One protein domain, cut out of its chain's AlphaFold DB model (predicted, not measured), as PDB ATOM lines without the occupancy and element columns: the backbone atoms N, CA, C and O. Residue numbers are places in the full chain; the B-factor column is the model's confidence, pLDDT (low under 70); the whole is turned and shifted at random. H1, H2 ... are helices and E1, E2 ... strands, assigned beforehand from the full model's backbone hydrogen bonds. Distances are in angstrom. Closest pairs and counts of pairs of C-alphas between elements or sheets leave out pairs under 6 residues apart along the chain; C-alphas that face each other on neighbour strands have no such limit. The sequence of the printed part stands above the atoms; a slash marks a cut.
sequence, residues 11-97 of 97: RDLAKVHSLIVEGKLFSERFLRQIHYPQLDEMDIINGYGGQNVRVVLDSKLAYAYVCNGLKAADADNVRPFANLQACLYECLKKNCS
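Overview. This is residues 11 to 97 of the 97 residues of an uncharacterized protein of Dracunculus medinensis (UniProt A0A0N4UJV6). A small strand hairpin, E1 and E2, makes the middle; H1 packs on it, mostly at E2, and the long H3 comes closest to it at Phe 81. H2 lies away from the hairpin, and residues 36 to 45 stick out as a free loop. The 87 printed residues run H1, H2, E1, E2, H3, mixed in class, with an antiparallel sheet E1 - E2. The whole is only just compact, close to loose, with a radius of gyration of the C-alphas of 14.3 A and spans of 37 by 35 by 25 A.

Arrangement. E1, residues 52 to 56, and E2, residues 61 to 65, form an antiparallel hairpin at 177 degrees; N 54 and O 63 are within hydrogen-bond range at 2.9 A. The closest C-alphas of E2 and H1, residues 11 to 21, are Ala 62 and His 17, 5.8 A apart. Those of E2 and H3, residues 79 to 95, are Tyr 65 and Phe 81, 6.5 A apart. H2, residues 28 to 34, is apart from E2 and H3. In H1, H2 and H3 every O i to N i+4 pair is within hydrogen-bond range.

Along the chain. H3 is 24.4 A long and H1 15.1 A. C-alpha 11 is at (177.763, 219.215, 211.164), C-alpha 95 at (159.259, 205.520, 207.657).

Size, cuts and confidence. The printed part has no cut. The links H2 to E1 and E2 to H3 are long. Residues 40 to 50, 67 to 76 and 96 to 97 have pLDDT under 70.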
ATOM      1  N   ARG A  11     178.436 219.402 209.875       77.72
ATOM      2  CA  ARG A  11     177.763 219.215 211.164       77.72
ATOM      3  C   ARG A  11     177.192 220.522 211.705       77.72
ATOM      4  O   ARG A  11     176.041 220.534 212.133       77.72
ATOM      5  N   ASP A  12     177.971 221.599 211.685       81.86
ATOM      6  CA  ASP A  12     177.512 222.904 212.173       81.86
ATOM      7  C   ASP A  12     176.368 223.429 211.306       81.86
ATOM      8  O   ASP A  12     175.354 223.892 211.828       81.86
ATOM      9  N   LEU A  13     176.479 223.251 209.985       80.74
ATOM     10  CA  LEU A  13     175.414 223.593 209.052       80.74
ATOM     11  C   LEU A  13     174.149 222.767 209.323       80.74
ATOM     12  O   LEU A  13     173.069 223.333 209.479       80.74
ATOM     13  N   ALA A  14     174.268 221.445 209.477       82.11
ATOM     14  CA  ALA A  14     173.133 220.590 209.827       82.11
ATOM     15  C   ALA A  14     172.464 221.017 211.147       82.11
ATOM     16  O   ALA A  14     171.238 220.992 211.250       82.11
ATOM     17  N   LYS A  15     173.245 221.467 212.138       85.68
ATOM     18  CA  LYS A  15     172.721 221.961 213.418       85.68
ATOM     19  C   LYS A  15     171.913 223.248 213.255       85.68
ATOM     20  O   LYS A  15     170.819 223.338 213.802       85.68
ATOM     21  N   VAL A  16     172.408 224.220 212.486       86.84
ATOM     22  CA  VAL A  16     171.649 225.445 212.159       86.84
ATOM     23  C   VAL A  16     170.332 225.080 211.476       86.84
ATOM     24  O   VAL A  16     169.273 225.572 211.857       86.84
ATOM     25  N   HIS A  17     170.381 224.151 210.526       84.80
ATOM     26  CA  HIS A  17     169.205 223.674 209.808       84.80
ATOM     27  C   HIS A  17     168.190 222.940 210.693       84.80
ATOM     28  O   HIS A  17     166.988 223.150 210.533       84.80
ATOM     29  N   SER A  18     168.646 222.148 211.664       85.90
ATOM     30  CA  SER A  18     167.782 221.534 212.683       85.90
ATOM     31  C   SER A  18     167.093 222.596 213.544       85.90
ATOM     32  O   SER A  18     165.878 222.531 213.722       85.90
ATOM     33  N   LEU A  19     167.807 223.639 213.984       88.20
ATOM     34  CA  LEU A  19     167.205 224.741 214.748       88.20
ATOM     35  C   LEU A  19     166.155 225.522 213.943       88.20
ATOM     36  O   LEU A  19     165.169 225.992 214.512       88.20
ATOM     37  N   ILE A  20     166.361 225.662 212.631       87.10
ATOM     38  CA  ILE A  20     165.391 226.273 211.718       87.10
ATOM     39  C   ILE A  20     164.122 225.421 211.631       87.10
ATOM     40  O   ILE A  20     163.026 225.938 211.829       87.10
ATOM     41  N   VAL A  21     164.268 224.121 211.368       84.42
ATOM     42  CA  VAL A  21     163.144 223.177 211.234       84.42
ATOM     43  C   VAL A  21     162.350 223.036 212.532       84.42
ATOM     44  O   VAL A  21     161.128 222.914 212.502       84.42
ATOM     45  N   GLU A  22     163.025 223.092 213.678       85.90
ATOM     46  CA  GLU A  22     162.394 223.073 214.999       85.90
ATOM     47  C   GLU A  22     161.692 224.396 215.357       85.90
ATOM     48  O   GLU A  22     161.111 224.499 216.436       85.90
ATOM     49  N   GLY A  23     161.762 225.420 214.495       84.84
ATOM     50  CA  GLY A  23     161.188 226.745 214.751       84.84
ATOM     51  C   GLY A  23     161.902 227.521 215.865       84.84
ATOM     52  O   GLY A  23     161.364 228.495 216.384       84.84
ATOM     53  N   LYS A  24     163.108 227.090 216.259       89.67
ATOM     54  CA  LYS A  24     163.895 227.698 217.345       89.67
ATOM     55  C   LYS A  24     164.720 228.894 216.885       89.67
ATOM     56  O   LYS A  24     165.039 229.750 217.704       89.67
ATOM     57  N   LEU A  25     165.090 228.939 215.604       88.41
ATOM     58  CA  LEU A  25     165.860 230.051 215.036       88.41
ATOM     59  C   LEU A  25     164.971 231.086 214.337       88.41
ATOM     60  O   LEU A  25     165.221 232.284 214.440       88.41
ATOM     61  N   PHE A  26     163.925 230.635 213.647       87.93
ATOM     62  CA  PHE A  26     163.015 231.489 212.890       87.93
ATOM     63  C   PHE A  26     161.560 231.152 213.209       87.93
ATOM     64  O   PHE A  26     161.211 229.988 213.386       87.93
ATOM     65  N   SER A  27     160.702 232.175 213.236       85.35
ATOM     66  CA  SER A  27     159.258 231.970 213.374       85.35
ATOM     67  C   SER A  27     158.677 231.306 212.124       85.35
ATOM     68  O   SER A  27     159.143 231.557 211.011       85.35
ATOM     69  N   GLU A  28     157.603 230.530 212.275       83.49
ATOM     70  CA  GLU A  28     156.910 229.937 211.121       83.49
ATOM     71  C   GLU A  28     156.455 230.995 210.107       83.49
ATOM     72  O   GLU A  28     156.534 230.775 208.900       83.49
ATOM     73  N   ARG A  29     156.028 232.175 210.583       86.19
ATOM     74  CA  ARG A  29     155.667 233.310 209.721       86.19
ATOM     75  C   ARG A  29     156.844 233.738 208.845       86.19
ATOM     76  O   ARG A  29     156.661 233.910 207.646       86.19
ATOM     77  N   PHE A  30     158.027 233.896 209.434       86.52
ATOM     78  CA  PHE A  30     159.230 234.279 208.696       86.52
ATOM     79  C   PHE A  30     159.646 233.192 207.700       86.52
ATOM     80  O   PHE A  30     159.939 233.492 206.546       86.52
ATOM     81  N   LEU A  31     159.589 231.921 208.109       82.92
ATOM     82  CA  LEU A  31     159.904 230.788 207.236       82.92
ATOM     83  C   LEU A  31     158.985 230.717 206.013       82.92
ATOM     84  O   LEU A  31     159.457 230.451 204.911       82.92
ATOM     85  N   ARG A  32     157.694 231.023 206.176       82.04
ATOM     86  CA  ARG A  32     156.744 231.112 205.054       82.04
ATOM     87  C   ARG A  32     157.036 232.280 204.116       82.04
ATOM     88  O   ARG A  32     156.789 232.148 202.923       82.04
ATOM     89  N   GLN A  33     157.556 233.398 204.626       82.92
ATOM     90  CA  GLN A  33     157.936 234.538 203.788       82.92
ATOM     91  C   GLN A  33     159.133 234.191 202.904       82.92
ATOM     92  O   GLN A  33     159.056 234.357 201.696       82.92
ATOM     93  N   ILE A  34     160.204 233.637 203.474       82.64
ATOM     94  CA  ILE A  34     161.412 233.304 202.699       82.64
ATOM     95  C   ILE A  34     161.245 232.081 201.786       82.64
ATOM     96  O   ILE A  34     162.083 231.851 200.921       82.64
ATOM     97  N   HIS A  35     160.190 231.281 201.981       73.80
ATOM     98  CA  HIS A  35     159.891 230.127 201.132       73.80
ATOM     99  C   HIS A  35     159.549 230.534 199.689       73.80
ATOM    100  O   HIS A  35     159.791 229.768 198.760       73.80
ATOM    101  N   TYR A  36     158.998 231.734 199.493       70.90
ATOM    102  CA  TYR A  36     158.732 232.281 198.165       70.90
ATOM    103  C   TYR A  36     159.843 233.264 197.776       70.90
ATOM    104  O   TYR A  36     160.291 234.025 198.640       70.90
ATOM    105  N   PRO A  37     160.288 233.289 196.504       71.53
ATOM    106  CA  PRO A  37     161.247 234.289 196.047       71.53
ATOM    107  C   PRO A  37     160.682 235.688 196.321       71.53
ATOM    108  O   PRO A  37     159.564 236.000 195.921       71.53
ATOM    109  N   GLN A  38     161.427 236.499 197.073       73.49
ATOM    110  CA  GLN A  38     161.018 237.866 197.431       73.49
ATOM    111  C   GLN A  38     161.494 238.907 196.409       73.49
ATOM    112  O   GLN A  38     161.096 240.065 196.482       73.49
ATOM    113  N   LEU A  39     162.369 238.497 195.490       73.82
ATOM    114  CA  LEU A  39     162.953 239.320 194.440       73.82
ATOM    115  C   LEU A  39     162.764 238.591 193.109       73.82
ATOM    116  O   LEU A  39     163.003 237.384 193.036       73.82
ATOM    117  N   ASP A  40     162.353 239.329 192.079       63.12
ATOM    118  CA  ASP A  40     162.208 238.805 190.715       63.12
ATOM    119  C   ASP A  40     163.574 238.595 190.042       63.12
ATOM    120  O   ASP A  40     163.742 237.714 189.199       63.12
ATOM    121  N   GLU A  41     164.573 239.377 190.455       59.36
ATOM    122  CA  GLU A  41     165.962 239.240 190.034       59.36
ATOM    123  C   GLU A  41     166.731 238.421 191.072       59.36
ATOM    124  O   GLU A  41     166.890 238.818 192.229       59.36
ATOM    125  N   MET A  42     167.218 237.255 190.652       55.85
ATOM    126  CA  MET A  42     168.180 236.483 191.428       55.85
ATOM    127  C   MET A  42     169.586 236.778 190.917       55.85
ATOM    128  O   MET A  42     169.901 236.502 189.759       55.85
ATOM    129  N   ASP A  43     170.458 237.246 191.806       57.16
ATOM    130  CA  ASP A  43     171.893 237.138 191.580       57.16
ATOM    131  C   ASP A  43     172.240 235.649 191.448       57.16
ATOM    132  O   ASP A  43     172.008 234.853 192.365       57.16
ATOM    133  N   ILE A  44     172.800 235.254 190.304       54.52
ATOM    134  CA  ILE A  44     173.302 233.893 190.109       54.52
ATOM    135  C   ILE A  44     174.567 233.740 190.961       54.52
ATOM    136  O   ILE A  44     175.687 234.017 190.528       54.52
ATOM    137  N   ILE A  45     174.389 233.310 192.209       53.79
ATOM    138  CA  ILE A  45     175.489 232.924 193.089       53.79
ATOM    139  C   ILE A  45     175.795 231.453 192.816       53.79
ATOM    140  O   ILE A  45     175.204 230.553 193.411       53.79
ATOM    141  N   ASN A  46     176.745 231.199 191.917       55.42
ATOM    142  CA  ASN A  46     177.275 229.854 191.719       55.42
ATOM    143  C   ASN A  46     178.040 229.432 192.981       55.42
ATOM    144  O   ASN A  46     179.167 229.871 193.236       55.42
ATOM    145  N   GLY A  47     177.411 228.584 193.796       55.82
ATOM    146  CA  GLY A  47     178.075 227.887 194.887       55.82
ATOM    147  C   GLY A  47     179.136 226.945 194.321       55.82
ATOM    148  O   GLY A  47     178.834 225.809 193.955       55.82
ATOM    149  N   TYR A  48     180.384 227.411 194.243       60.12
ATOM    150  CA  TYR A  48     181.506 226.603 193.768       60.12
ATOM    151  C   TYR A  48     181.586 225.283 194.557       60.12
ATOM    152  O   TYR A  48     181.633 225.271 195.790       60.12
ATOM    153  N   GLY A  49     181.579 224.159 193.832       62.82
ATOM    154  CA  GLY A  49     181.622 222.812 194.416       62.82
ATOM    155  C   GLY A  49     180.279 222.082 194.499       62.82
ATOM    156  O   GLY A  49     180.241 220.951 194.991       62.82
ATOM    157  N   GLY A  50     179.190 222.684 194.004       64.56
ATOM    158  CA  GLY A  50     177.884 222.028 193.995       64.56
ATOM    159  C   GLY A  50     177.272 221.888 195.389       64.56
ATOM    160  O   GLY A  50     176.555 220.925 195.670       64.56
ATOM    161  N   GLN A  51     177.643 222.803 196.285       70.00
ATOM    162  CA  GLN A  51     177.164 222.826 197.658       70.00
ATOM    163  C   GLN A  51     175.718 223.309 197.670       70.00
ATOM    164  O   GLN A  51     175.410 224.345 197.087       70.00
ATOM    165  N   ASN A  52     174.839 222.558 198.326       72.14
ATOM    166  CA  ASN A  52     173.413 222.859 198.356       72.14
ATOM    167  C   ASN A  52     172.846 222.661 199.741       72.14
ATOM    168  O   ASN A  52     173.273 221.798 200.506       72.14
ATOM    169  N   VAL A  53     171.820 223.440 200.028       76.07
ATOM    170  CA  VAL A  53     171.104 223.412 201.285       76.07
ATOM    171  C   VAL A  53     169.625 223.457 200.962       76.07
ATOM    172  O   VAL A  53     169.188 224.302 200.185       76.07
ATOM    173  N   ARG A  54     168.851 222.550 201.554       78.66
ATOM    174  CA  ARG A  54     167.401 222.506 201.376       78.66
ATOM    175  C   ARG A  54     166.702 222.432 202.721       78.66
ATOM    176  O   ARG A  54     167.091 221.661 203.597       78.66
ATOM    177  N   VAL A  55     165.648 223.230 202.848       77.80
ATOM    178  CA  VAL A  55     164.715 223.223 203.976       77.80
ATOM    179  C   VAL A  55     163.325 223.016 203.405       77.80
ATOM    180  O   VAL A  55     162.861 223.806 202.591       77.80
ATOM    181  N   VAL A  56     162.675 221.940 203.823       76.20
ATOM    182  CA  VAL A  56     161.324 221.565 203.423       76.20
ATOM    183  C   VAL A  56     160.462 221.613 204.675       76.20
ATOM    184  O   VAL A  56     160.566 220.757 205.553       76.20
ATOM    185  N   LEU A  57     159.645 222.659 204.781       73.54
ATOM    186  CA  LEU A  57     158.855 222.932 205.982       73.54
ATOM    187  C   LEU A  57     157.733 221.907 206.174       73.54
ATOM    188  O   LEU A  57     157.519 221.453 207.295       73.54
ATOM    189  N   ASP A  58     157.080 221.493 205.085       77.16
ATOM    190  CA  ASP A  58     155.938 220.570 205.129       77.16
ATOM    191  C   ASP A  58     156.314 219.204 205.708       77.16
ATOM    192  O   ASP A  58     155.578 218.632 206.508       77.16
ATOM    193  N   SER A  59     157.497 218.700 205.349       74.01
ATOM    194  CA  SER A  59     158.030 217.446 205.882       74.01
ATOM    195  C   SER A  59     158.918 217.635 207.113       74.01
ATOM    196  O   SER A  59     159.483 216.652 207.591       74.01
ATOM    197  N   LYS A  60     159.069 218.873 207.617       79.67
ATOM    198  CA  LYS A  60     160.014 219.241 208.686       79.67
ATOM    199  C   LYS A  60     161.395 218.617 208.460       79.67
ATOM    200  O   LYS A  60     161.976 217.991 209.343       79.67
ATOM    201  N   LEU A  61     161.906 218.771 207.244       79.21
ATOM    202  CA  LEU A  61     163.162 218.183 206.808       79.21
ATOM    203  C   LEU A  61     164.129 219.286 206.406       79.21
ATOM    204  O   LEU A  61     163.799 220.146 205.594       79.21
ATOM    205  N   ALA A  62     165.358 219.214 206.894       80.45
ATOM    206  CA  ALA A  62     166.442 219.994 206.330       80.45
ATOM    207  C   ALA A  62     167.670 219.123 206.125       80.45
ATOM    208  O   ALA A  62     167.989 218.263 206.944       80.45
ATOM    209  N   TYR A  63     168.349 219.346 205.009       80.21
ATOM    210  CA  TYR A  63     169.574 218.648 204.669       80.21
ATOM    211  C   TYR A  63     170.503 219.580 203.912       80.21
ATOM    212  O   TYR A  63     170.082 220.462 203.162       80.21
ATOM    213  N   ALA A  64     171.791 219.363 204.129       77.94
ATOM    214  CA  ALA A  64     172.841 220.097 203.466       77.94
ATOM    215  C   ALA A  64     173.824 219.126 202.830       77.94
ATOM    216  O   ALA A  64     174.139 218.065 203.370       77.94
ATOM    217  N   TYR A  65     174.320 219.531 201.676       75.25
ATOM    218  CA  TYR A  65     175.352 218.858 200.931       75.25
ATOM    219  C   TYR A  65     176.538 219.794 200.799       75.25
ATOM    220  O   TYR A  65     176.517 220.743 200.020       75.25
ATOM    221  N   VAL A  66     177.561 219.526 201.604       73.88
ATOM    222  CA  VAL A  66     178.796 220.307 201.674       73.88
ATOM    223  C   VAL A  66     179.920 219.446 201.128       73.88
ATOM    224  O   VAL A  66     180.034 218.269 201.475       73.88
ATOM    225  N   CYS A  67     180.737 220.003 200.242       68.07
ATOM    226  CA  CYS A  67     181.847 219.297 199.615       68.07
ATOM    227  C   CYS A  67     183.078 220.188 199.556       68.07
ATOM    228  O   CYS A  67     183.001 221.325 199.109       68.07
ATOM    229  N   ASN A  68     184.225 219.619 199.923       65.26
ATOM    230  CA  ASN A  68     185.520 220.303 199.918       65.26
ATOM    231  C   ASN A  68     186.206 220.275 198.536       65.26
ATOM    232  O   ASN A  68     187.429 220.306 198.456       65.26
ATOM    233  N   GLY A  69     185.446 220.152 197.442       60.89
ATOM    234  CA  GLY A  69     186.003 220.002 196.096       60.89
ATOM    235  C   GLY A  69     185.137 220.655 195.027       60.89
ATOM    236  O   GLY A  69     183.910 220.620 195.110       60.89
ATOM    237  N   LEU A  70     185.789 221.229 194.012       58.02
ATOM    238  CA  LEU A  70     185.136 221.729 192.804       58.02
ATOM    239  C   LEU A  70     184.439 220.572 192.078       58.02
ATOM    240  O   LEU A  70     185.059 219.560 191.753       58.02
ATOM    241  N   LYS A  71     183.144 220.732 191.810       59.64
ATOM    242  CA  LYS A  71     182.362 219.835 190.959       59.64
ATOM    243  C   LYS A  71     181.931 220.609 189.732       59.64
ATOM    244  O   LYS A  71     181.509 221.749 189.858       59.64
ATOM    245  N   ALA A  72     182.030 219.974 188.568       60.80
ATOM    246  CA  ALA A  72     181.693 220.561 187.271       60.80
ATOM    247  C   ALA A  72     180.172 220.684 187.030       60.80
ATOM    248  O   ALA A  72     179.724 220.651 185.890       60.80
ATOM    249  N   ALA A  73     179.374 220.746 188.096       61.14
ATOM    250  CA  ALA A  73     177.924 220.808 188.029       61.14
ATOM    251  C   ALA A  73     177.404 221.775 189.090       61.14
ATOM    252  O   ALA A  73     177.917 221.807 190.212       61.14
ATOM    253  N   ASP A  74     176.362 222.511 188.724       64.93
ATOM    254  CA  ASP A  74     175.746 223.522 189.573       64.93
ATOM    255  C   ASP A  74     174.507 222.973 190.276       64.93
ATOM    256  O   ASP A  74     173.717 222.226 189.691       64.93
ATOM    257  N   ALA A  75     174.338 223.381 191.534       65.31
ATOM    258  CA  ALA A  75     173.140 223.162 192.334       65.31
ATOM    259  C   ALA A  75     172.586 221.718 192.242       65.31
ATOM    260  O   ALA A  75     173.282 220.751 192.567       65.31
ATOM    261  N   ASP A  76     171.346 221.568 191.784       69.02
ATOM    262  CA  ASP A  76     170.627 220.296 191.703       69.02
ATOM    263  C   ASP A  76     171.195 219.319 190.665       69.02
ATOM    264  O   ASP A  76     170.944 218.115 190.737       69.02
ATOM    265  N   ASN A  77     172.010 219.807 189.726       71.35
ATOM    266  CA  ASN A  77     172.627 218.979 188.686       71.35
ATOM    267  C   ASN A  77     173.838 218.192 189.204       71.35
ATOM    268  O   ASN A  77     174.417 217.358 188.500       71.35
ATOM    269  N   VAL A  78     174.237 218.426 190.454       74.30
ATOM    270  CA  VAL A  78     175.300 217.680 191.117       74.30
ATOM    271  C   VAL A  78     174.779 216.279 191.409       74.30
ATOM    272  O   VAL A  78     174.079 216.048 192.389       74.30
ATOM    273  N   ARG A  79     175.145 215.308 190.569       79.61
ATOM    274  CA  ARG A  79     174.657 213.920 190.671       79.61
ATOM    275  C   ARG A  79     174.735 213.324 192.089       79.61
ATOM    276  O   ARG A  79     173.760 212.709 192.512       79.61
ATOM    277  N   PRO A  80     175.816 213.520 192.872       78.20
ATOM    278  CA  PRO A  80     175.827 213.106 194.274       78.20
ATOM    279  C   PRO A  80     174.744 213.751 195.154       78.20
ATOM    280  O   PRO A  80     174.198 213.075 196.021       78.20
ATOM    281  N   PHE A  81     174.431 215.033 194.941       78.91
ATOM    282  CA  PHE A  81     173.358 215.727 195.650       78.91
ATOM    283  C   PHE A  81     171.993 215.163 195.262       78.91
ATOM    284  O   PHE A  81     171.216 214.801 196.140       78.91
ATOM    285  N   ALA A  82     171.741 214.987 193.962       80.74
ATOM    286  CA  ALA A  82     170.514 214.368 193.469       80.74
ATOM    287  C   ALA A  82     170.316 212.947 194.034       80.74
ATOM    288  O   ALA A  82     169.222 212.596 194.471       80.74
ATOM    289  N   ASN A  83     171.386 212.147 194.105       84.60
ATOM    290  CA  ASN A  83     171.350 210.807 194.695       84.60
ATOM    291  C   ASN A  83     171.058 210.841 196.203       84.60
ATOM    292  O   ASN A  83     170.248 210.048 196.686       84.60
ATOM    293  N   LEU A  84     171.706 211.748 196.946       84.80
ATOM    294  CA  LEU A  84     171.447 211.945 198.375       84.80
ATOM    295  C   LEU A  84     169.982 212.320 198.605       84.80
ATOM    296  O   LEU A  84     169.315 211.720 199.443       84.80
ATOM    297  N   GLN A  85     169.486 213.282 197.829       85.46
ATOM    298  CA  GLN A  85     168.112 213.747 197.886       85.46
ATOM    299  C   GLN A  85     167.120 212.610 197.610       85.46
ATOM    300  O   GLN A  85     166.190 212.411 198.390       85.46
ATOM    301  N   ALA A  86     167.320 211.839 196.537       86.87
ATOM    302  CA  ALA A  86     166.454 210.713 196.197       86.87
ATOM    303  C   ALA A  86     166.436 209.651 197.309       86.87
ATOM    304  O   ALA A  86     165.365 209.240 197.747       86.87
ATOM    305  N   CYS A  87     167.610 209.263 197.817       88.16
ATOM    306  CA  CYS A  87     167.730 208.298 198.909       88.16
ATOM    307  C   CYS A  87     167.009 208.780 200.178       88.16
ATOM    308  O   CYS A  87     166.250 208.029 200.789       88.16
ATOM    309  N   LEU A  88     167.180 210.056 200.537       86.25
ATOM    310  CA  LEU A  88     166.543 210.663 201.701       86.25
ATOM    311  C   LEU A  88     165.012 210.641 201.595       86.25
ATOM    312  O   LEU A  88     164.342 210.224 202.538       86.25
ATOM    313  N   TYR A  89     164.454 211.040 200.447       86.53
ATOM    314  CA  TYR A  89     163.006 210.987 200.229       86.53
ATOM    315  C   TYR A  89     162.464 209.555 200.242       86.53
ATOM    316  O   TYR A  89     161.384 209.328 200.783       86.53
ATOM    317  N   GLU A  90     163.203 208.578 199.713       89.12
ATOM    318  CA  GLU A  90     162.811 207.167 199.798       89.12
ATOM    319  C   GLU A  90     162.826 206.642 201.243       89.12
ATOM    320  O   GLU A  90     161.896 205.949 201.654       89.12
ATOM    321  N   CYS A  91     163.823 207.010 202.055       87.24
ATOM    322  CA  CYS A  91     163.844 206.685 203.484       87.24
ATOM    323  C   CYS A  91     162.657 207.303 204.236       87.24
ATOM    324  O   CYS A  91     162.062 206.646 205.085       87.24
ATOM    325  N   LEU A  92     162.286 208.546 203.915       85.51
ATOM    326  CA  LEU A  92     161.139 209.213 204.535       85.51
ATOM    327  C   LEU A  92     159.816 208.547 204.162       85.51
ATOM    328  O   LEU A  92     158.996 208.311 205.041       85.51
ATOM    329  N   LYS A  93     159.627 208.180 202.887       85.94
ATOM    330  CA  LYS A  93     158.434 207.441 202.450       85.94
ATOM    331  C   LYS A  93     158.277 206.120 203.203       85.94
ATOM    332  O   LYS A  93     157.179 205.823 203.647       85.94
ATOM    333  N   LYS A  94     159.370 205.367 203.380       85.77
ATOM    334  CA  LYS A  94     159.369 204.074 204.091       85.77
ATOM    335  C   LYS A  94     159.106 204.186 205.593       85.77
ATOM    336  O   LYS A  94     158.608 203.237 206.177       85.77
ATOM    337  N   ASN A  95     159.475 205.304 206.221       78.65
ATOM    338  CA  ASN A  95     159.259 205.520 207.657       78.65
ATOM    339  C   ASN A  95     157.874 206.114 207.979       78.65
ATOM    340  O   ASN A  95     157.478 206.109 209.141       78.65
ATOM    341  N   CYS A  96     157.158 206.643 206.981       66.44
ATOM    342  CA  CYS A  96     155.809 207.204 207.130       66.44
ATOM    343  C   CYS A  96     154.688 206.258 206.647       66.44
ATOM    344  O   CYS A  96     153.527 206.669 206.650       66.44
ATOM    345  N   SER A  97     155.024 205.036 206.216       52.01
ATOM    346  CA  SER A  97     154.095 203.949 205.854       52.01
ATOM    347  C   SER A  97     154.059 202.878 206.931       52.01
ATOM    348  O   SER A  97     152.946 202.427 207.272       52.01
TER     349      SER A  97